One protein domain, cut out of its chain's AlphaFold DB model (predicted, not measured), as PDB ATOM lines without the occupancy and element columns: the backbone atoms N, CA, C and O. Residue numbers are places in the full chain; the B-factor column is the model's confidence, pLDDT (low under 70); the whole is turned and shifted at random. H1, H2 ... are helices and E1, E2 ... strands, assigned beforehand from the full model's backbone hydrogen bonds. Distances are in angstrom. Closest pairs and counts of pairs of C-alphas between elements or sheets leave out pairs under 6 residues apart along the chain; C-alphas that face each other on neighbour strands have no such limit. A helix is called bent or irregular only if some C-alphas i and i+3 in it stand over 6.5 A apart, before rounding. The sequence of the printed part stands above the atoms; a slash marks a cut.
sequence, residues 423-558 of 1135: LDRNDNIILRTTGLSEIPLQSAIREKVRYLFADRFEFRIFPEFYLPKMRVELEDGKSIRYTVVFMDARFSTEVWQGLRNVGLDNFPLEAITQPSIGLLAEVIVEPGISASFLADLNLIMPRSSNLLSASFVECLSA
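AT A GLANCE: This is residues 423 to 558 of the 1135 residues of the protein "Endo/exonuclease/phosphatase domain-containing protein" of Chara braunii (UniProt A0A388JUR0). A broken two-stranded ribbon runs through a mixed body, with the hairpin E3 and E4 at one end and the short pair E2 and E5 farther along, while small helices gather round it. H4, H5 and H6 make a cluster on the E3 side; H1 is beside E2, H7 near E5, and H2 and H3 lie at the far end from the hairpin. The 136 printed residues hold seven named helices and six named strands, in the order E1 H1 E2 E3 E4 E5 H2 H3 E6 H4 H5 H6 H7, of mixed class. E2 with E5 and E3 with E4 are two antiparallel two-stranded sheets; the whole is compact, with a radius of gyration of the C-alphas of 15.3 A and a rounded outline of 45 by 39 by 33 A.

IN THESE COORDINATES: Find C-alpha 429 at (30.029, -34.144, 57.615), where E1 begins; it runs to 431. H1, residues 442 to 453, is 16.2 A long. Next come E2, 459 to 461, E3, 469 to 473, 13.4 A, E4, 479 to 483, 13.3 A, and E5, 487 to 489. H2, 493 to 497, and H3, 499 to 502, lead to E6, 504 to 508, 13.9 A. After H4, 510 to 513, and H5, 517 to 522, look for H6 from C-alpha 531 at (36.982, -36.973, 51.248) to 540, 15.5 A; it is irregular, with C-alphas 535 and 538 7.1 A apart. H7, 550 to 557, is 10.4 A long and ends at (20.289, -23.808, 35.876).

HOW THE PARTS SIT: Start at E1: its closest C-alpha pair with E6, Ile 429 and Asp 505, is 6.4 A apart, and its residues 430 to 431 pair in parallel with 524 to 525. Between H1 and E2 the closest C-alphas are Arg 446 and Ile 461, 7.4 A. Across E2 and E5, N 460 and O 488 are 2.8 A apart; across the hairpin E3 and E4, so are N 470 and O 482. For H3 and E6 the closest C-alphas, Leu 499 and Asp 505, are 6.1 A apart; H2 and H3 meet only through their link. H4 and H6 touch at C-alphas Ile 512 and Ala 535, 5.0 A. H5 and H6 touch at C-alphas Leu 520 and Ser 532, 4.8 A, at a steep tilt of 47 degrees, opposite ways. H4 and H5 touch only at the corner, closest at C-alphas Ala 511 and Leu 519, 6.9 A. The closest C-alphas of E3 and H6 are Val 472 and Phe 533, 7.2 A; those of E5 and H7 are Asp 488 and Leu 556, 6.7 A. In H1, H2 and H7 every O i to N i+4 pair is within hydrogen-bond range; H5 has 1 of 2, H6 1 of 6 but 6 of 7 O i to N i+3 pairs, and H3 and H4 are too short for an i+4 pair.

THE WHOLE: The farthest C-alphas, Gly 477 and Glu 494, are 45.8 A apart. The printed part has no cut and no long link. Mean pLDDT of the printed part is 74.5; 37 residues are under 70, among them 435 to 447 and 449 to 458.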
ATOM      1  N   LEU A 423      25.222 -35.065  59.056       82.88
ATOM      2  CA  LEU A 423      25.980 -34.931  60.298       82.88
ATOM      3  C   LEU A 423      26.012 -36.257  61.063       82.88
ATOM      4  O   LEU A 423      24.995 -36.947  61.205       82.88
ATOM      5  N   ASP A 424      27.193 -36.622  61.553       77.81
ATOM      6  CA  ASP A 424      27.364 -37.730  62.488       77.81
ATOM      7  C   ASP A 424      27.138 -37.296  63.946       77.81
ATOM      8  O   ASP A 424      26.791 -36.154  64.235       77.81
ATOM      9  N   ARG A 425      27.298 -38.222  64.899       75.81
ATOM     10  CA  ARG A 425      27.103 -37.926  66.334       75.81
ATOM     11  C   ARG A 425      28.147 -36.962  66.918       75.81
ATOM     12  O   ARG A 425      27.965 -36.523  68.048       75.81
ATOM     13  N   ASN A 426      29.219 -36.694  66.180       76.31
ATOM     14  CA  ASN A 426      30.330 -35.829  66.552       76.31
ATOM     15  C   ASN A 426      30.335 -34.532  65.715       76.31
ATOM     16  O   ASN A 426      31.360 -33.861  65.667       76.31
ATOM     17  N   ASP A 427      29.219 -34.199  65.052       77.31
ATOM     18  CA  ASP A 427      29.056 -33.051  64.151       77.31
ATOM     19  C   ASP A 427      30.002 -33.032  62.925       77.31
ATOM     20  O   ASP A 427      30.207 -31.979  62.320       77.31
ATOM     21  N   ASN A 428      30.539 -34.181  62.491       81.94
ATOM     22  CA  ASN A 428      31.297 -34.274  61.236       81.94
ATOM     23  C   ASN A 428      30.371 -34.488  60.033       81.94
ATOM     24  O   ASN A 428      29.374 -35.211  60.121       81.94
ATOM     25  N   ILE A 429      30.751 -33.939  58.877       87.12
ATOM     26  CA  ILE A 429      30.029 -34.144  57.615       87.12
ATOM     27  C   ILE A 429      30.379 -35.520  57.037       87.12
ATOM     28  O   ILE A 429      31.530 -35.793  56.697       87.12
ATOM     29  N   ILE A 430      29.368 -36.371  56.862       85.06
ATOM     30  CA  ILE A 430      29.465 -37.701  56.263       85.06
ATOM     31  C   ILE A 430      28.787 -37.748  54.891       85.06
ATOM     32  O   ILE A 430      27.585 -37.505  54.749       85.06
ATOM     33  N   LEU A 431      29.540 -38.192  53.886       87.31
ATOM     34  CA  LEU A 431      29.025 -38.630  52.592       87.31
ATOM     35  C   LEU A 431      28.751 -40.140  52.647       87.31
ATOM     36  O   LEU A 431      29.666 -40.971  52.649       87.31
ATOM     37  N   ARG A 432      27.464 -40.499  52.728       79.25
ATOM     38  CA  ARG A 432      27.014 -41.896  52.804       79.25
ATOM     39  C   ARG A 432      27.331 -42.651  51.523       79.25
ATOM     40  O   ARG A 432      27.170 -42.121  50.423       79.25
ATOM     41  N   THR A 433      27.693 -43.923  51.663       80.50
ATOM     42  CA  THR A 433      27.886 -44.818  50.517       80.50
ATOM     43  C   THR A 433      27.054 -46.083  50.672       80.50
ATOM     44  O   THR A 433      26.744 -46.525  51.772       80.50
ATOM     45  N   THR A 434      26.647 -46.676  49.551       75.00
ATOM     46  CA  THR A 434      25.949 -47.965  49.544       75.00
ATOM     47  C   THR A 434      26.745 -48.957  48.715       75.00
ATOM     48  O   THR A 434      27.219 -48.633  47.626       75.00
ATOM     49  N   GLY A 435      26.869 -50.187  49.211       66.88
ATOM     50  CA  GLY A 435      27.408 -51.284  48.415       66.88
ATOM     51  C   GLY A 435      26.513 -51.542  47.203       66.88
ATOM     52  O   GLY A 435      25.289 -51.600  47.333       66.88
ATOM     53  N   LEU A 436      27.124 -51.688  46.029       61.16
ATOM     54  CA  LEU A 436      26.445 -52.060  44.791       61.16
ATOM     55  C   LEU A 436      26.914 -53.457  44.380       61.16
ATOM     56  O   LEU A 436      28.084 -53.655  44.060       61.16
ATOM     57  N   SER A 437      26.001 -54.428  44.405       49.81
ATOM     58  CA  SER A 437      26.228 -55.779  43.874       49.81
ATOM     59  C   SER A 437      25.965 -55.874  42.364       49.81
ATOM     60  O   SER A 437      26.385 -56.841  41.734       49.81
ATOM     61  N   GLU A 438      25.301 -54.867  41.782       49.31
ATOM     62  CA  GLU A 438      24.838 -54.803  40.387       49.31
ATOM     63  C   GLU A 438      25.054 -53.392  39.794       49.31
ATOM     64  O   GLU A 438      25.365 -52.446  40.522       49.31
ATOM     65  N   ILE A 439      24.920 -53.236  38.470       52.22
ATOM     66  CA  ILE A 439      25.040 -51.931  37.792       52.22
ATOM     67  C   ILE A 439      23.824 -51.068  38.181       52.22
ATOM     68  O   ILE A 439      22.692 -51.517  38.006       52.22
ATOM     69  N   PRO A 440      24.014 -49.849  38.714       55.28
ATOM     70  CA  PRO A 440      22.918 -49.089  39.302       55.28
ATOM     71  C   PRO A 440      21.990 -48.502  38.225       55.28
ATOM     72  O   PRO A 440      22.342 -47.546  37.538       55.28
ATOM     73  N   LEU A 441      20.780 -49.055  38.097       52.81
ATOM     74  CA  LEU A 441      19.678 -48.458  37.330       52.81
ATOM     75  C   LEU A 441      19.254 -47.123  37.969       52.81
ATOM     76  O   LEU A 441      19.236 -46.996  39.194       52.81
ATOM     77  N   GLN A 442      18.845 -46.133  37.170       57.56
ATOM     78  CA  GLN A 442      18.444 -44.808  37.681       57.56
ATOM     79  C   GLN A 442      17.296 -44.868  38.701       57.56
ATOM     80  O   GLN A 442      17.263 -44.077  39.644       57.56
ATOM     81  N   SER A 443      16.374 -45.819  38.543       59.09
ATOM     82  CA  SER A 443      15.303 -46.094  39.506       59.09
ATOM     83  C   SER A 443      15.846 -46.598  40.845       59.09
ATOM     84  O   SER A 443      15.422 -46.107  41.888       59.09
ATOM     85  N   ALA A 444      16.832 -47.500  40.822       65.12
ATOM     86  CA  ALA A 444      17.482 -48.035  42.016       65.12
ATOM     87  C   ALA A 444      18.312 -46.966  42.744       65.12
ATOM     88  O   ALA A 444      18.263 -46.879  43.969       65.12
ATOM     89  N   ILE A 445      19.020 -46.102  42.003       67.44
ATOM     90  CA  ILE A 445      19.705 -44.931  42.577       67.44
ATOM     91  C   ILE A 445      18.678 -44.030  43.265       67.44
ATOM     92  O   ILE A 445      18.853 -43.680  44.427       67.44
ATOM     93  N   ARG A 446      17.577 -43.696  42.581       65.00
ATOM     94  CA  ARG A 446      16.522 -42.837  43.133       65.00
ATOM     95  C   ARG A 446      15.922 -43.412  44.411       65.00
ATOM     96  O   ARG A 446      15.750 -42.675  45.373       65.00
ATOM     97  N   GLU A 447      15.636 -44.707  44.445       68.81
ATOM     98  CA  GLU A 447      15.095 -45.384  45.626       68.81
ATOM     99  C   GLU A 447      16.096 -45.407  46.791       68.81
ATOM    100  O   GLU A 447      15.731 -45.103  47.926       68.81
ATOM    101  N   LYS A 448      17.380 -45.677  46.520       71.94
ATOM    102  CA  LYS A 448      18.437 -45.647  47.543       71.94
ATOM    103  C   LYS A 448      18.675 -44.248  48.098       71.94
ATOM    104  O   LYS A 448      18.881 -44.111  49.297       71.94
ATOM    105  N   VAL A 449      18.601 -43.216  47.264       68.50
ATOM    106  CA  VAL A 449      18.718 -41.816  47.702       68.50
ATOM    107  C   VAL A 449      17.502 -41.413  48.535       68.50
ATOM    108  O   VAL A 449      17.676 -40.850  49.612       68.50
ATOM    109  N   ARG A 450      16.283 -41.785  48.119       68.31
ATOM    110  CA  ARG A 450      15.073 -41.594  48.941       68.31
ATOM    111  C   ARG A 450      15.179 -42.281  50.295       68.31
ATOM    112  O   ARG A 450      14.756 -41.707  51.287       68.31
ATOM    113  N   TYR A 451      15.777 -43.470  50.352       69.50
ATOM    114  CA  TYR A 451      16.043 -44.160  51.612       69.50
ATOM    115  C   TYR A 451      17.091 -43.432  52.472       69.50
ATOM    116  O   TYR A 451      16.861 -43.222  53.659       69.50
ATOM    117  N   LEU A 452      18.219 -43.014  51.882       67.19
ATOM    118  CA  LEU A 452      19.318 -42.348  52.598       67.19
ATOM    119  C   LEU A 452      18.927 -40.972  53.151       67.19
ATOM    120  O   LEU A 452      19.359 -40.610  54.242       67.19
ATOM    121  N   PHE A 453      18.094 -40.228  52.421       68.75
ATOM    122  CA  PHE A 453      17.658 -38.881  52.791       68.75
ATOM    123  C   PHE A 453      16.180 -38.811  53.209       68.75
ATOM    124  O   PHE A 453      15.674 -37.721  53.446       68.75
ATOM    125  N   ALA A 454      15.499 -39.954  53.345       59.59
ATOM    126  CA  ALA A 454      14.136 -40.122  53.871       59.59
ATOM    127  C   ALA A 454      13.077 -39.141  53.316       59.59
ATOM    128  O   ALA A 454      12.297 -38.591  54.090       59.59
ATOM    129  N   ASP A 455      13.075 -38.886  52.002       62.28
ATOM    130  CA  ASP A 455      12.199 -37.898  51.335       62.28
ATOM    131  C   ASP A 455      12.247 -36.476  51.956       62.28
ATOM    132  O   ASP A 455      11.317 -35.686  51.803       62.28
ATOM    133  N   ARG A 456      13.341 -36.114  52.648       62.03
ATOM    134  CA  ARG A 456      13.488 -34.815  53.339       62.03
ATOM    135  C   ARG A 456      13.599 -33.619  52.395       62.03
ATOM    136  O   ARG A 456      13.373 -32.493  52.825       62.03
ATOM    137  N   PHE A 457      13.973 -33.849  51.142       68.62
ATOM    138  CA  PHE A 457      14.029 -32.829  50.103       68.62
ATOM    139  C   PHE A 457      13.784 -33.460  48.734       68.62
ATOM    140  O   PHE A 457      14.063 -34.643  48.508       68.62
ATOM    141  N   GLU A 458      13.252 -32.665  47.813       66.75
ATOM    142  CA  GLU A 458      13.151 -33.074  46.422       66.75
ATOM    143  C   GLU A 458      14.532 -32.989  45.759       66.75
ATOM    144  O   GLU A 458      15.346 -32.125  46.089       66.75
ATOM    145  N   PHE A 459      14.814 -33.903  44.833       74.31
ATOM    146  CA  PHE A 459      16.071 -33.940  44.091       74.31
ATOM    147  C   PHE A 459      15.859 -34.508  42.686       74.31
ATOM    148  O   PHE A 459      14.980 -35.344  42.446       74.31
ATOM    149  N   ARG A 460      16.721 -34.097  41.759       71.81
ATOM    150  CA  ARG A 460      16.828 -34.627  40.399       71.81
ATOM    151  C   ARG A 460      18.176 -35.328  40.241       71.81
ATOM    152  O   ARG A 460      19.206 -34.814  40.656       71.81
ATOM    153  N   ILE A 461      18.177 -36.509  39.628       66.06
ATOM    154  CA  ILE A 461      19.414 -37.224  39.267       66.06
ATOM    155  C   ILE A 461      19.811 -36.788  37.862       66.06
ATOM    156  O   ILE A 461      18.936 -36.751  36.998       66.06
ATOM    157  N   PHE A 462      21.097 -36.520  37.630       66.31
ATOM    158  CA  PHE A 462      21.629 -36.279  36.291       66.31
ATOM    159  C   PHE A 462      21.859 -37.614  35.574       66.31
ATOM    160  O   PHE A 462      22.824 -38.313  35.882       66.31
ATOM    161  N   PRO A 463      20.975 -38.013  34.648       46.72
ATOM    162  CA  PRO A 463      21.003 -39.355  34.086       46.72
ATOM    163  C   PRO A 463      22.032 -39.517  32.957       46.72
ATOM    164  O   PRO A 463      22.410 -40.641  32.638       46.72
ATOM    165  N   GLU A 464      22.471 -38.399  32.376       51.50
ATOM    166  CA  GLU A 464      23.285 -38.312  31.155       51.50
ATOM    167  C   GLU A 464      24.748 -37.923  31.435       51.50
ATOM    168  O   GLU A 464      25.563 -37.827  30.518       51.50
ATOM    169  N   PHE A 465      25.108 -37.697  32.703       55.81
ATOM    170  CA  PHE A 465      26.475 -37.352  33.085       55.81
ATOM    171  C   PHE A 465      27.317 -38.604  33.330       55.81
ATOM    172  O   PHE A 465      26.871 -39.586  33.924       55.81
ATOM    173  N   TYR A 466      28.575 -38.535  32.890       59.44
ATOM    174  CA  TYR A 466      29.600 -39.532  33.181       59.44
ATOM    175  C   TYR A 466      29.641 -39.816  34.690       59.44
ATOM    176  O   TYR A 466      29.673 -38.879  35.483       59.44
ATOM    177  N   LEU A 467      29.643 -41.097  35.076       71.94
ATOM    178  CA  LEU A 467      29.748 -41.543  36.469       71.94
ATOM    179  C   LEU A 467      31.221 -41.820  36.806       71.94
ATOM    180  O   LEU A 467      31.705 -42.932  36.543       71.94
ATOM    181  N   PRO A 468      31.968 -40.841  37.348       73.12
ATOM    182  CA  PRO A 468      33.386 -41.009  37.604       73.12
ATOM    183  C   PRO A 468      33.627 -42.080  38.667       73.12
ATOM    184  O   PRO A 468      32.935 -42.172  39.686       73.12
ATOM    185  N   LYS A 469      34.632 -42.918  38.399       79.56
ATOM    186  CA  LYS A 469      35.036 -44.024  39.265       79.56
ATOM    187  C   LYS A 469      36.371 -43.690  39.905       79.56
ATOM    188  O   LYS A 469      37.367 -43.545  39.205       79.56
ATOM    189  N   MET A 470      36.390 -43.616  41.228       81.00
ATOM    190  CA  MET A 470      37.572 -43.270  42.016       81.00
ATOM    191  C   MET A 470      38.026 -44.482  42.811       81.00
ATOM    192  O   MET A 470      37.201 -45.233  43.331       81.00
ATOM    193  N   ARG A 471      39.335 -44.707  42.889       83.38
ATOM    194  CA  ARG A 471      39.921 -45.790  43.679       83.38
ATOM    195  C   ARG A 471      40.728 -45.173  44.809       83.38
ATOM    196  O   ARG A 471      41.616 -44.377  44.538       83.38
ATOM    197  N   VAL A 472      40.433 -45.577  46.037       84.19
ATOM    198  CA  VAL A 472      41.185 -45.182  47.229       84.19
ATOM    199  C   VAL A 472      41.876 -46.415  47.786       84.19
ATOM    200  O   VAL A 472      41.236 -47.453  47.965       84.19
ATOM    201  N   GLU A 473      43.182 -46.327  48.010       81.75
ATOM    202  CA  GLU A 473      43.958 -47.374  48.674       81.75
ATOM    203  C   GLU A 473      43.909 -47.169  50.191       81.75
ATOM    204  O   GLU A 473      43.999 -46.048  50.681       81.75
ATOM    205  N   LEU A 474      43.698 -48.259  50.921       79.62
ATOM    206  CA  LEU A 474      43.649 -48.307  52.376       79.62
ATOM    207  C   LEU A 474      45.021 -48.709  52.926       79.62
ATOM    208  O   LEU A 474      45.791 -49.405  52.262       79.62
ATOM    209  N   GLU A 475      45.291 -48.340  54.177       73.00
ATOM    210  CA  GLU A 475      46.554 -48.639  54.872       73.00
ATOM    211  C   GLU A 475      46.845 -50.148  55.007       73.00
ATOM    212  O   GLU A 475      47.995 -50.550  55.158       73.00
ATOM    213  N   ASP A 476      45.823 -51.004  54.893       71.38
ATOM    214  CA  ASP A 476      45.943 -52.468  54.919       71.38
ATOM    215  C   ASP A 476      46.238 -53.099  53.538       71.38
ATOM    216  O   ASP A 476      46.203 -54.324  53.389       71.38
ATOM    217  N   GLY A 477      46.509 -52.279  52.515       68.50
ATOM    218  CA  GLY A 477      46.784 -52.710  51.142       68.50
ATOM    219  C   GLY A 477      45.540 -53.111  50.340       68.50
ATOM    220  O   GLY A 477      45.659 -53.539  49.187       68.50
ATOM    221  N   LYS A 478      44.332 -52.983  50.905       73.19
ATOM    222  CA  LYS A 478      43.079 -53.117  50.148       73.19
ATOM    223  C   LYS A 478      42.750 -51.799  49.454       73.19
ATOM    224  O   LYS A 478      43.277 -50.749  49.786       73.19
ATOM    225  N   SER A 479      41.856 -51.828  48.470       79.00
ATOM    226  CA  SER A 479      41.399 -50.605  47.803       79.00
ATOM    227  C   SER A 479      39.889 -50.589  47.664       79.00
ATOM    228  O   SER A 479      39.317 -51.577  47.193       79.00
ATOM    229  N   ILE A 480      39.262 -49.466  47.993       80.12
ATOM    230  CA  ILE A 480      37.829 -49.240  47.815       80.12
ATOM    231  C   ILE A 480      37.612 -48.460  46.517       80.12
ATOM    232  O   ILE A 480      38.357 -47.537  46.193       80.12
ATOM    233  N   ARG A 481      36.606 -48.864  45.733       80.56
ATOM    234  CA  ARG A 481      36.216 -48.172  44.501       80.56
ATOM    235  C   ARG A 481      34.887 -47.458  44.713       80.56
ATOM    236  O   ARG A 481      33.864 -48.118  44.877       80.56
ATOM    237  N   TYR A 482      34.905 -46.136  44.625       84.62
ATOM    238  CA  TYR A 482      33.720 -45.291  44.640       84.62
ATOM    239  C   TYR A 482      33.248 -45.004  43.215       84.62
ATOM    240  O   TYR A 482      34.055 -44.821  42.307       84.62
ATOM    241  N   THR A 483      31.932 -44.982  43.018       78.31
ATOM    242  CA  THR A 483      31.296 -44.431  41.814       78.31
ATOM    243  C   THR A 483      30.482 -43.233  42.266       78.31
ATOM    244  O   THR A 483      29.607 -43.395  43.116       78.31
ATOM    245  N   VAL A 484      30.793 -42.047  41.751       83.00
ATOM    246  CA  VAL A 484      30.137 -40.807  42.184       83.00
ATOM    247  C   VAL A 484      28.934 -40.542  41.288       83.00
ATOM    248  O   VAL A 484      29.036 -40.608  40.064       83.00
ATOM    249  N   VAL A 485      27.790 -40.258  41.907       77.06
ATOM    250  CA  VAL A 485      26.546 -39.894  41.223       77.06
ATOM    251  C   VAL A 485      26.264 -38.426  41.501       77.06
ATOM    252  O   VAL A 485      26.248 -38.019  42.661       77.06
ATOM    253  N   PHE A 486      26.006 -37.645  40.451       79.00
ATOM    254  CA  PHE A 486      25.641 -36.239  40.593       79.00
ATOM    255  C   PHE A 486      24.127 -36.074  40.742       79.00
ATOM    256  O   PHE A 486      23.336 -36.663  39.997       79.00
ATOM    257  N   MET A 487      23.733 -35.261  41.718       77.69
ATOM    258  CA  MET A 487      22.340 -34.977  42.050       77.69
ATOM    259  C   MET A 487      22.173 -33.476  42.253       77.69
ATOM    260  O   MET A 487      23.031 -32.833  42.852       77.69
ATOM    261  N   ASP A 488      21.063 -32.944  41.759       80.38
ATOM    262  CA  ASP A 488      20.637 -31.561  41.949       80.38
ATOM    263  C   ASP A 488      19.545 -31.532  43.017       80.38
ATOM    264  O   ASP A 488      18.511 -32.188  42.860       80.38
ATOM    265  N   ALA A 489      19.788 -30.805  44.104       76.94
ATOM    266  CA  ALA A 489      18.856 -30.609  45.205       76.94
ATOM    267  C   ALA A 489      18.663 -29.105  45.424       76.94
ATOM    268  O   ALA A 489      19.636 -28.371  45.598       76.94
ATOM    269  N   ARG A 490      17.405 -28.646  45.426       76.38
ATOM    270  CA  ARG A 490      17.049 -27.231  45.596       76.38
ATOM    271  C   ARG A 490      16.327 -27.038  46.927       76.38
ATOM    272  O   ARG A 490      15.292 -27.657  47.162       76.38
ATOM    273  N   PHE A 491      16.866 -26.177  47.787       71.50
ATOM    274  CA  PHE A 491      16.285 -25.847  49.091       71.50
ATOM    275  C   PHE A 491      15.623 -24.465  49.049       71.50
ATOM    276  O   PHE A 491      16.156 -23.542  48.435       71.50
ATOM    277  N   SER A 492      14.484 -24.296  49.727       71.25
ATOM    278  CA  SER A 492      13.949 -22.955  50.000       71.25
ATOM    279  C   SER A 492      14.827 -22.236  51.031       71.25
ATOM    280  O   SER A 492      15.526 -22.879  51.817       71.25
ATOM    281  N   THR A 493      14.775 -20.902  51.075       72.69
ATOM    282  CA  THR A 493      15.561 -20.091  52.026       72.69
ATOM    283  C   THR A 493      15.312 -20.489  53.487       72.69
ATOM    284  O   THR A 493      16.237 -20.496  54.294       72.69
ATOM    285  N   GLU A 494      14.082 -20.886  53.813       71.12
ATOM    286  CA  GLU A 494      13.680 -21.360  55.143       71.12
ATOM    287  C   GLU A 494      14.325 -22.711  55.497       71.12
ATOM    288  O   GLU A 494      14.824 -22.893  56.606       71.12
ATOM    289  N   VAL A 495      14.375 -23.649  54.542       70.00
ATOM    290  CA  VAL A 495      15.008 -24.967  54.735       70.00
ATOM    291  C   VAL A 495      16.529 -24.842  54.780       70.00
ATOM    292  O   VAL A 495      17.171 -25.504  55.592       70.00
ATOM    293  N   TRP A 496      17.104 -23.955  53.964       79.44
ATOM    294  CA  TRP A 496      18.540 -23.680  53.939       79.44
ATOM    295  C   TRP A 496      19.056 -23.187  55.299       79.44
ATOM    296  O   TRP A 496      20.040 -23.712  55.817       79.44
ATOM    297  N   GLN A 497      18.348 -22.242  55.930       76.88
ATOM    298  CA  GLN A 497      18.691 -21.739  57.268       76.88
ATOM    299  C   GLN A 497      18.537 -22.801  58.375       76.88
ATOM    300  O   GLN A 497      19.148 -22.680  59.435       76.88
ATOM    301  N   GLY A 498      17.744 -23.850  58.131       74.69
ATOM    302  CA  GLY A 498      17.469 -24.942  59.064       74.69
ATOM    303  C   GLY A 498      18.194 -26.263  58.775       74.69
ATOM    304  O   GLY A 498      17.849 -27.257  59.413       74.69
ATOM    305  N   LEU A 499      19.170 -26.319  57.855       76.25
ATOM    306  CA  LEU A 499      19.822 -27.575  57.428       76.25
ATOM    307  C   LEU A 499      20.374 -28.407  58.599       76.25
ATOM    308  O   LEU A 499      20.119 -29.612  58.686       76.25
ATOM    309  N   ARG A 500      21.038 -27.759  59.565       78.81
ATOM    310  CA  ARG A 500      21.570 -28.448  60.752       78.81
ATOM    311  C   ARG A 500      20.477 -29.039  61.646       78.81
ATOM    312  O   ARG A 500      20.677 -30.104  62.224       78.81
ATOM    313  N   ASN A 501      19.285 -28.435  61.689       76.38
ATOM    314  CA  ASN A 501      18.149 -28.945  62.471       76.38
ATOM    315  C   ASN A 501      17.598 -30.268  61.913       76.38
ATOM    316  O   ASN A 501      16.949 -31.021  62.637       76.38
ATOM    317  N   VAL A 502      17.866 -30.568  60.636       69.19
ATOM    318  CA  VAL A 502      17.508 -31.840  59.990       69.19
ATOM    319  C   VAL A 502      18.691 -32.808  59.880       69.19
ATOM    320  O   VAL A 502      18.571 -33.829  59.199       69.19
ATOM    321  N   GLY A 503      19.799 -32.537  60.580       75.06
ATOM    322  CA  GLY A 503      20.994 -33.387  60.603       75.06
ATOM    323  C   GLY A 503      21.793 -33.366  59.300       75.06
ATOM    324  O   GLY A 503      22.445 -34.356  58.974       75.06
ATOM    325  N   LEU A 504      21.706 -32.277  58.532       82.19
ATOM    326  CA  LEU A 504      22.480 -32.047  57.315       82.19
ATOM    327  C   LEU A 504      23.429 -30.867  57.515       82.19
ATOM    328  O   LEU A 504      23.116 -29.919  58.232       82.19
ATOM    329  N   ASP A 505      24.562 -30.905  56.830       84.00
ATOM    330  CA  ASP A 505      25.463 -29.764  56.715       84.00
ATOM    331  C   ASP A 505      26.066 -29.709  55.311       84.00
ATOM    332  O   ASP A 505      25.838 -30.602  54.488       84.00
ATOM    333  N   ASN A 506      26.780 -28.634  54.996       86.12
ATOM    334  CA  ASN A 506      27.212 -28.360  53.634       86.12
ATOM    335  C   ASN A 506      28.634 -27.799  53.566       86.12
ATOM    336  O   ASN A 506      29.129 -27.197  54.514       86.12
ATOM    337  N   PHE A 507      29.272 -27.981  52.415       86.00
ATOM    338  CA  PHE A 507      30.540 -27.343  52.081       86.00
ATOM    339  C   PHE A 507      30.518 -26.860  50.621       86.00
ATOM    340  O   PHE A 507      29.817 -27.449  49.793       86.00
ATOM    341  N   PRO A 508      31.239 -25.781  50.279       83.75
ATOM    342  CA  PRO A 508      31.230 -25.218  48.930       83.75
ATOM    343  C   PRO A 508      31.786 -26.201  47.889       83.75
ATOM    344  O   PRO A 508      32.779 -26.887  48.147       83.75
ATOM    345  N   LEU A 509      31.188 -26.247  46.693       84.50
ATOM    346  CA  LEU A 509      31.673 -27.068  45.575       84.50
ATOM    347  C   LEU A 509      33.095 -26.661  45.154       84.50
ATOM    348  O   LEU A 509      33.863 -27.508  44.686       84.50
ATOM    349  N   GLU A 510      33.485 -25.400  45.380       77.56
ATOM    350  CA  GLU A 510      34.853 -24.927  45.157       77.56
ATOM    351  C   GLU A 510      35.890 -25.718  45.955       77.56
ATOM    352  O   GLU A 510      37.011 -25.868  45.479       77.56
ATOM    353  N   ALA A 511      35.529 -26.314  47.099       79.31
ATOM    354  CA  ALA A 511      36.442 -27.172  47.853       79.31
ATOM    355  C   ALA A 511      36.904 -28.405  47.054       79.31
ATOM    356  O   ALA A 511      37.939 -28.977  47.386       79.31
ATOM    357  N   ILE A 512      36.160 -28.800  46.011       83.50
ATOM    358  CA  ILE A 512      36.496 -29.883  45.076       83.50
ATOM    359  C   ILE A 512      37.144 -29.330  43.797       83.50
ATOM    360  O   ILE A 512      38.106 -29.912  43.299       83.50
ATOM    361  N   THR A 513      36.632 -28.227  43.237       76.38
ATOM    362  CA  THR A 513      37.129 -27.686  41.954       76.38
ATOM    363  C   THR A 513      38.429 -26.887  42.089       76.38
ATOM    364  O   THR A 513      39.232 -26.866  41.154       76.38
ATOM    365  N   GLN A 514      38.658 -26.283  43.255       79.56
ATOM    366  CA  GLN A 514      39.909 -25.683  43.714       79.56
ATOM    367  C   GLN A 514      40.289 -26.368  45.037       79.56
ATOM    368  O   GLN A 514      39.929 -25.886  46.111       79.56
ATOM    369  N   PRO A 515      40.950 -27.536  44.979       69.94
ATOM    370  CA  PRO A 515      40.956 -28.485  46.084       69.94
ATOM    371  C   PRO A 515      41.493 -27.893  47.393       69.94
ATOM    372  O   PRO A 515      42.689 -27.638  47.536       69.94
ATOM    373  N   SER A 516      40.598 -27.726  48.372       79.44
ATOM    374  CA  SER A 516      40.943 -27.347  49.745       79.44
ATOM    375  C   SER A 516      41.094 -28.613  50.577       79.44
ATOM    376  O   SER A 516      40.140 -29.116  51.174       79.44
ATOM    377  N   ILE A 517      42.313 -29.157  50.584       71.62
ATOM    378  CA  ILE A 517      42.623 -30.441  51.233       71.62
ATOM    379  C   ILE A 517      42.266 -30.411  52.729       71.62
ATOM    380  O   ILE A 517      41.821 -31.425  53.250       71.62
ATOM    381  N   GLY A 518      42.383 -29.255  53.396       74.31
ATOM    382  CA  GLY A 518      41.988 -29.091  54.799       74.31
ATOM    383  C   GLY A 518      40.491 -29.317  55.036       74.31
ATOM    384  O   GLY A 518      40.130 -30.128  55.878       74.31
ATOM    385  N   LEU A 519      39.621 -28.687  54.237       81.12
ATOM    386  CA  LEU A 519      38.166 -28.857  54.366       81.12
ATOM    387  C   LEU A 519      37.719 -30.268  53.962       81.12
ATOM    388  O   LEU A 519      36.886 -30.869  54.630       81.12
ATOM    389  N   LEU A 520      38.295 -30.834  52.896       84.50
ATOM    390  CA  LEU A 520      37.986 -32.207  52.474       84.50
ATOM    391  C   LEU A 520      38.539 -33.273  53.441       84.50
ATOM    392  O   LEU A 520      38.055 -34.406  53.439       84.50
ATOM    393  N   ALA A 521      39.544 -32.943  54.260       83.44
ATOM    394  CA  ALA A 521      40.062 -33.835  55.296       83.44
ATOM    395  C   ALA A 521      39.076 -34.025  56.457       83.44
ATOM    396  O   ALA A 521      39.017 -35.116  57.020       83.44
ATOM    397  N   GLU A 522      38.281 -32.998  56.758       82.50
ATOM    398  CA  GLU A 522      37.256 -32.998  57.811       82.50
ATOM    399  C   GLU A 522      35.939 -33.670  57.369       82.50
ATOM    400  O   GLU A 522      35.096 -34.006  58.200       82.50
ATOM    401  N   VAL A 523      35.768 -33.919  56.064       87.31
ATOM    402  CA  VAL A 523      34.615 -34.641  55.508       87.31
ATOM    403  C   VAL A 523      34.932 -36.132  55.398       87.31
ATOM    404  O   VAL A 523      35.949 -36.535  54.828       87.31
ATOM    405  N   ILE A 524      34.025 -36.974  55.893       87.56
ATOM    406  CA  ILE A 524      34.185 -38.430  55.924       87.56
ATOM    407  C   ILE A 524      33.295 -39.081  54.860       87.56
ATOM    408  O   ILE A 524      32.085 -38.898  54.824       87.56
ATOM    409  N   VAL A 525      33.876 -39.913  54.005       88.19
ATOM    410  CA  VAL A 525      33.174 -40.806  53.082       88.19
ATOM    411  C   VAL A 525      33.125 -42.198  53.698       88.19
ATOM    412  O   VAL A 525      34.152 -42.767  54.075       88.19
ATOM    413  N   GLU A 526      31.940 -42.793  53.810       81.19
ATOM    414  CA  GLU A 526      31.829 -44.151  54.358       81.19
ATOM    415  C   GLU A 526      32.675 -45.165  53.561       81.19
ATOM    416  O   GLU A 526      32.701 -45.095  52.329       81.19
ATOM    417  N   PRO A 527      33.361 -46.122  54.218       77.94
ATOM    418  CA  PRO A 527      33.203 -46.542  55.616       77.94
ATOM    419  C   PRO A 527      34.103 -45.814  56.643       77.94
ATOM    420  O   PRO A 527      34.329 -46.361  57.718       77.94
ATOM    421  N   GLY A 528      34.621 -44.614  56.348       80.69
ATOM    422  CA  GLY A 528      35.464 -43.845  57.285       80.69
ATOM    423  C   GLY A 528      36.694 -43.189  56.649       80.69
ATOM    424  O   GLY A 528      37.689 -42.967  57.328       80.69
ATOM    425  N   ILE A 529      36.664 -42.946  55.339       86.38
ATOM    426  CA  ILE A 529      37.780 -42.423  54.544       86.38
ATOM    427  C   ILE A 529      37.636 -40.909  54.411       86.38
ATOM    428  O   ILE A 529      36.543 -40.420  54.162       86.38
ATOM    429  N   SER A 530      38.733 -40.160  54.505       85.94
ATOM    430  CA  SER A 530      38.726 -38.722  54.202       85.94
ATOM    431  C   SER A 530      38.261 -38.440  52.765       85.94
ATOM    432  O   SER A 530      38.697 -39.098  51.821       85.94
ATOM    433  N   ALA A 531      37.444 -37.405  52.567       88.44
ATOM    434  CA  ALA A 531      36.982 -36.973  51.248       88.44
ATOM    435  C   ALA A 531      38.064 -36.289  50.390       88.44
ATOM    436  O   ALA A 531      37.776 -35.870  49.270       88.44
ATOM    437  N   SER A 532      39.311 -36.194  50.866       86.38
ATOM    438  CA  SER A 532      40.446 -35.600  50.140       86.38
ATOM    439  C   SER A 532      40.644 -36.166  48.730       86.38
ATOM    440  O   SER A 532      40.996 -35.414  47.823       86.38
ATOM    441  N   PHE A 533      40.340 -37.449  48.499       85.00
ATOM    442  CA  PHE A 533      40.432 -38.051  47.164       85.00
ATOM    443  C   PHE A 533      39.477 -37.417  46.141       85.00
ATOM    444  O   PHE A 533      39.741 -37.505  44.946       85.00
ATOM    445  N   LEU A 534      38.390 -36.762  46.570       87.06
ATOM    446  CA  LEU A 534      37.464 -36.073  45.667       87.06
ATOM    447  C   LEU A 534      38.108 -34.871  44.963       87.06
ATOM    448  O   LEU A 534      37.577 -34.438  43.948       87.06
ATOM    449  N   ALA A 535      39.264 -34.378  45.419       84.19
ATOM    450  CA  ALA A 535      40.039 -33.347  44.724       84.19
ATOM    451  C   ALA A 535      40.345 -33.712  43.256       84.19
ATOM    452  O   ALA A 535      40.329 -32.854  42.372       84.19
ATOM    453  N   ASP A 536      40.550 -35.001  42.973       83.94
ATOM    454  CA  ASP A 536      40.857 -35.488  41.625       83.94
ATOM    455  C   ASP A 536      39.606 -35.683  40.752       83.94
ATOM    456  O   ASP A 536      39.714 -36.003  39.565       83.94
ATOM    457  N   LEU A 537      38.403 -35.477  41.303       83.81
ATOM    458  CA  LEU A 537      37.131 -35.742  40.629       83.81
ATOM    459  C   LEU A 537      37.008 -34.962  39.315       83.81
ATOM    460  O   LEU A 537      36.585 -35.507  38.299       83.81
ATOM    461  N   ASN A 538      37.442 -33.701  39.305       80.69
ATOM    462  CA  ASN A 538      37.384 -32.862  38.112       80.69
ATOM    463  C   ASN A 538      38.402 -33.286  37.030       80.69
ATOM    464  O   ASN A 538      38.161 -33.067  35.842       80.69
ATOM    465  N   LEU A 539      39.523 -33.907  37.423       77.62
ATOM    466  CA  LEU A 539      40.574 -34.386  36.512       77.62
ATOM    467  C   LEU A 539      40.170 -35.671  35.778       77.62
ATOM    468  O   LEU A 539      40.592 -35.889  34.643       77.62
ATOM    469  N   ILE A 540      39.353 -36.512  36.416       74.38
ATOM    470  CA  ILE A 540      38.892 -37.788  35.851       74.38
ATOM    471  C   ILE A 540      37.609 -37.662  35.018       74.38
ATOM    472  O   ILE A 540      37.204 -38.626  34.369       74.38
ATOM    473  N   MET A 541      36.962 -36.494  35.028       74.44
ATOM    474  CA  MET A 541      35.767 -36.218  34.229       74.44
ATOM    475  C   MET A 541      36.114 -35.657  32.835       74.44
ATOM    476  O   MET A 541      37.091 -34.916  32.686       74.44
ATOM    477  N   PRO A 542      35.313 -35.949  31.788       68.81
ATOM    478  CA  PRO A 542      35.490 -35.355  30.463       68.81
ATOM    479  C   PRO A 542      35.390 -33.824  30.495       68.81
ATOM    480  O   PRO A 542      34.513 -33.268  31.148       68.81
ATOM    481  N   ARG A 543      36.226 -33.117  29.721       68.50
ATOM    482  CA  ARG A 543      36.234 -31.636  29.688       68.50
ATOM    483  C   ARG A 543      34.886 -31.009  29.309       68.50
ATOM    484  O   ARG A 543      34.621 -29.878  29.692       68.50
ATOM    485  N   SER A 544      34.062 -31.719  28.542       62.91
ATOM    486  CA  SER A 544      32.735 -31.266  28.117       62.91
ATOM    487  C   SER A 544      31.654 -31.411  29.190       62.91
ATOM    488  O   SER A 544      30.551 -30.932  28.960       62.91
ATOM    489  N   SER A 545      31.929 -32.070  30.318       70.19
ATOM    490  CA  SER A 545      30.943 -32.367  31.369       70.19
ATOM    491  C   SER A 545      31.519 -32.343  32.789       70.19
ATOM    492  O   SER A 545      30.882 -32.837  33.716       70.19
ATOM    493  N   ASN A 546      32.726 -31.807  32.976       81.00
ATOM    494  CA  ASN A 546      33.357 -31.698  34.288       81.00
ATOM    495  C   ASN A 546      32.724 -30.575  35.136       81.00
ATOM    496  O   ASN A 546      31.899 -29.805  34.657       81.00
ATOM    497  N   LEU A 547      33.117 -30.454  36.403       79.50
ATOM    498  CA  LEU A 547      32.485 -29.536  37.368       79.50
ATOM    499  C   LEU A 547      32.679 -28.042  37.040       79.50
ATOM    500  O   LEU A 547      32.079 -27.178  37.677       79.50
ATOM    501  N   LEU A 548      33.533 -27.736  36.059       78.38
ATOM    502  CA  LEU A 548      33.807 -26.385  35.566       78.38
ATOM    503  C   LEU A 548      33.221 -26.134  34.164       78.38
ATOM    504  O   LEU A 548      33.413 -25.048  33.616       78.38
ATOM    505  N   SER A 549      32.554 -27.114  33.545       74.56
ATOM    506  CA  SER A 549      32.044 -26.976  32.181       74.56
ATOM    507  C   SER A 549      30.767 -26.134  32.135       74.56
ATOM    508  O   SER A 549      29.920 -26.197  33.024       74.56
ATOM    509  N   ALA A 550      30.585 -25.385  31.041       70.06
ATOM    510  CA  ALA A 550      29.363 -24.608  30.813       70.06
ATOM    511  C   ALA A 550      28.101 -25.494  30.836       70.06
ATOM    512  O   ALA A 550      27.088 -25.112  31.406       70.06
ATOM    513  N   SER A 551      28.202 -26.718  30.314       68.00
ATOM    514  CA  SER A 551      27.130 -27.720  30.332       68.00
ATOM    515  C   SER A 551      26.711 -28.158  31.742       68.00
ATOM    516  O   SER A 551      25.533 -28.422  31.966       68.00
ATOM    517  N   PHE A 552      27.638 -28.231  32.708       74.62
ATOM    518  CA  PHE A 552      27.322 -28.581  34.096       74.62
ATOM    519  C   PHE A 552      26.508 -27.462  34.762       74.62
ATOM    520  O   PHE A 552      25.499 -27.722  35.418       74.62
ATOM    521  N   VAL A 553      26.889 -26.208  34.501       72.06
ATOM    522  CA  VAL A 553      26.188 -25.009  34.985       72.06
ATOM    523  C   VAL A 553      24.816 -24.858  34.327       72.06
ATOM    524  O   VAL A 553      23.827 -24.630  35.022       72.06
ATOM    525  N   GLU A 554      24.718 -25.045  33.009       71.31
ATOM    526  CA  GLU A 554      23.441 -25.057  32.279       71.31
ATOM    527  C   GLU A 554      22.492 -26.126  32.835       71.31
ATOM    528  O   GLU A 554      21.299 -25.872  33.007       71.31
ATOM    529  N   CYS A 555      23.016 -27.304  33.188       72.00
ATOM    530  CA  CYS A 555      22.212 -28.379  33.755       72.00
ATOM    531  C   CYS A 555      21.648 -28.012  35.137       72.00
ATOM    532  O   CYS A 555      20.455 -28.208  35.378       72.00
ATOM    533  N   LEU A 556      22.465 -27.430  36.022       71.81
ATOM    534  CA  LEU A 556      22.022 -26.931  37.333       71.81
ATOM    535  C   LEU A 556      21.036 -25.760  37.217       71.81
ATOM    536  O   LEU A 556      20.123 -25.645  38.034       71.81
ATOM    537  N   SER A 557      21.174 -24.944  36.170       70.69
ATOM    538  CA  SER A 557      20.289 -23.808  35.876       70.69
ATOM    539  C   SER A 557      18.930 -24.224  35.306       70.69
ATOM    540  O   SER A 557      17.963 -23.479  35.424       70.69
ATOM    541  N   ALA A 558      18.830 -25.400  34.678       68.69
ATOM    542  CA  ALA A 558      17.616 -25.838  33.990       68.69
ATOM    543  C   ALA A 558      16.417 -25.996  34.945       68.69
ATOM    544  O   ALA A 558      16.554 -26.543  36.042       68.69
TER     545      ALA A 558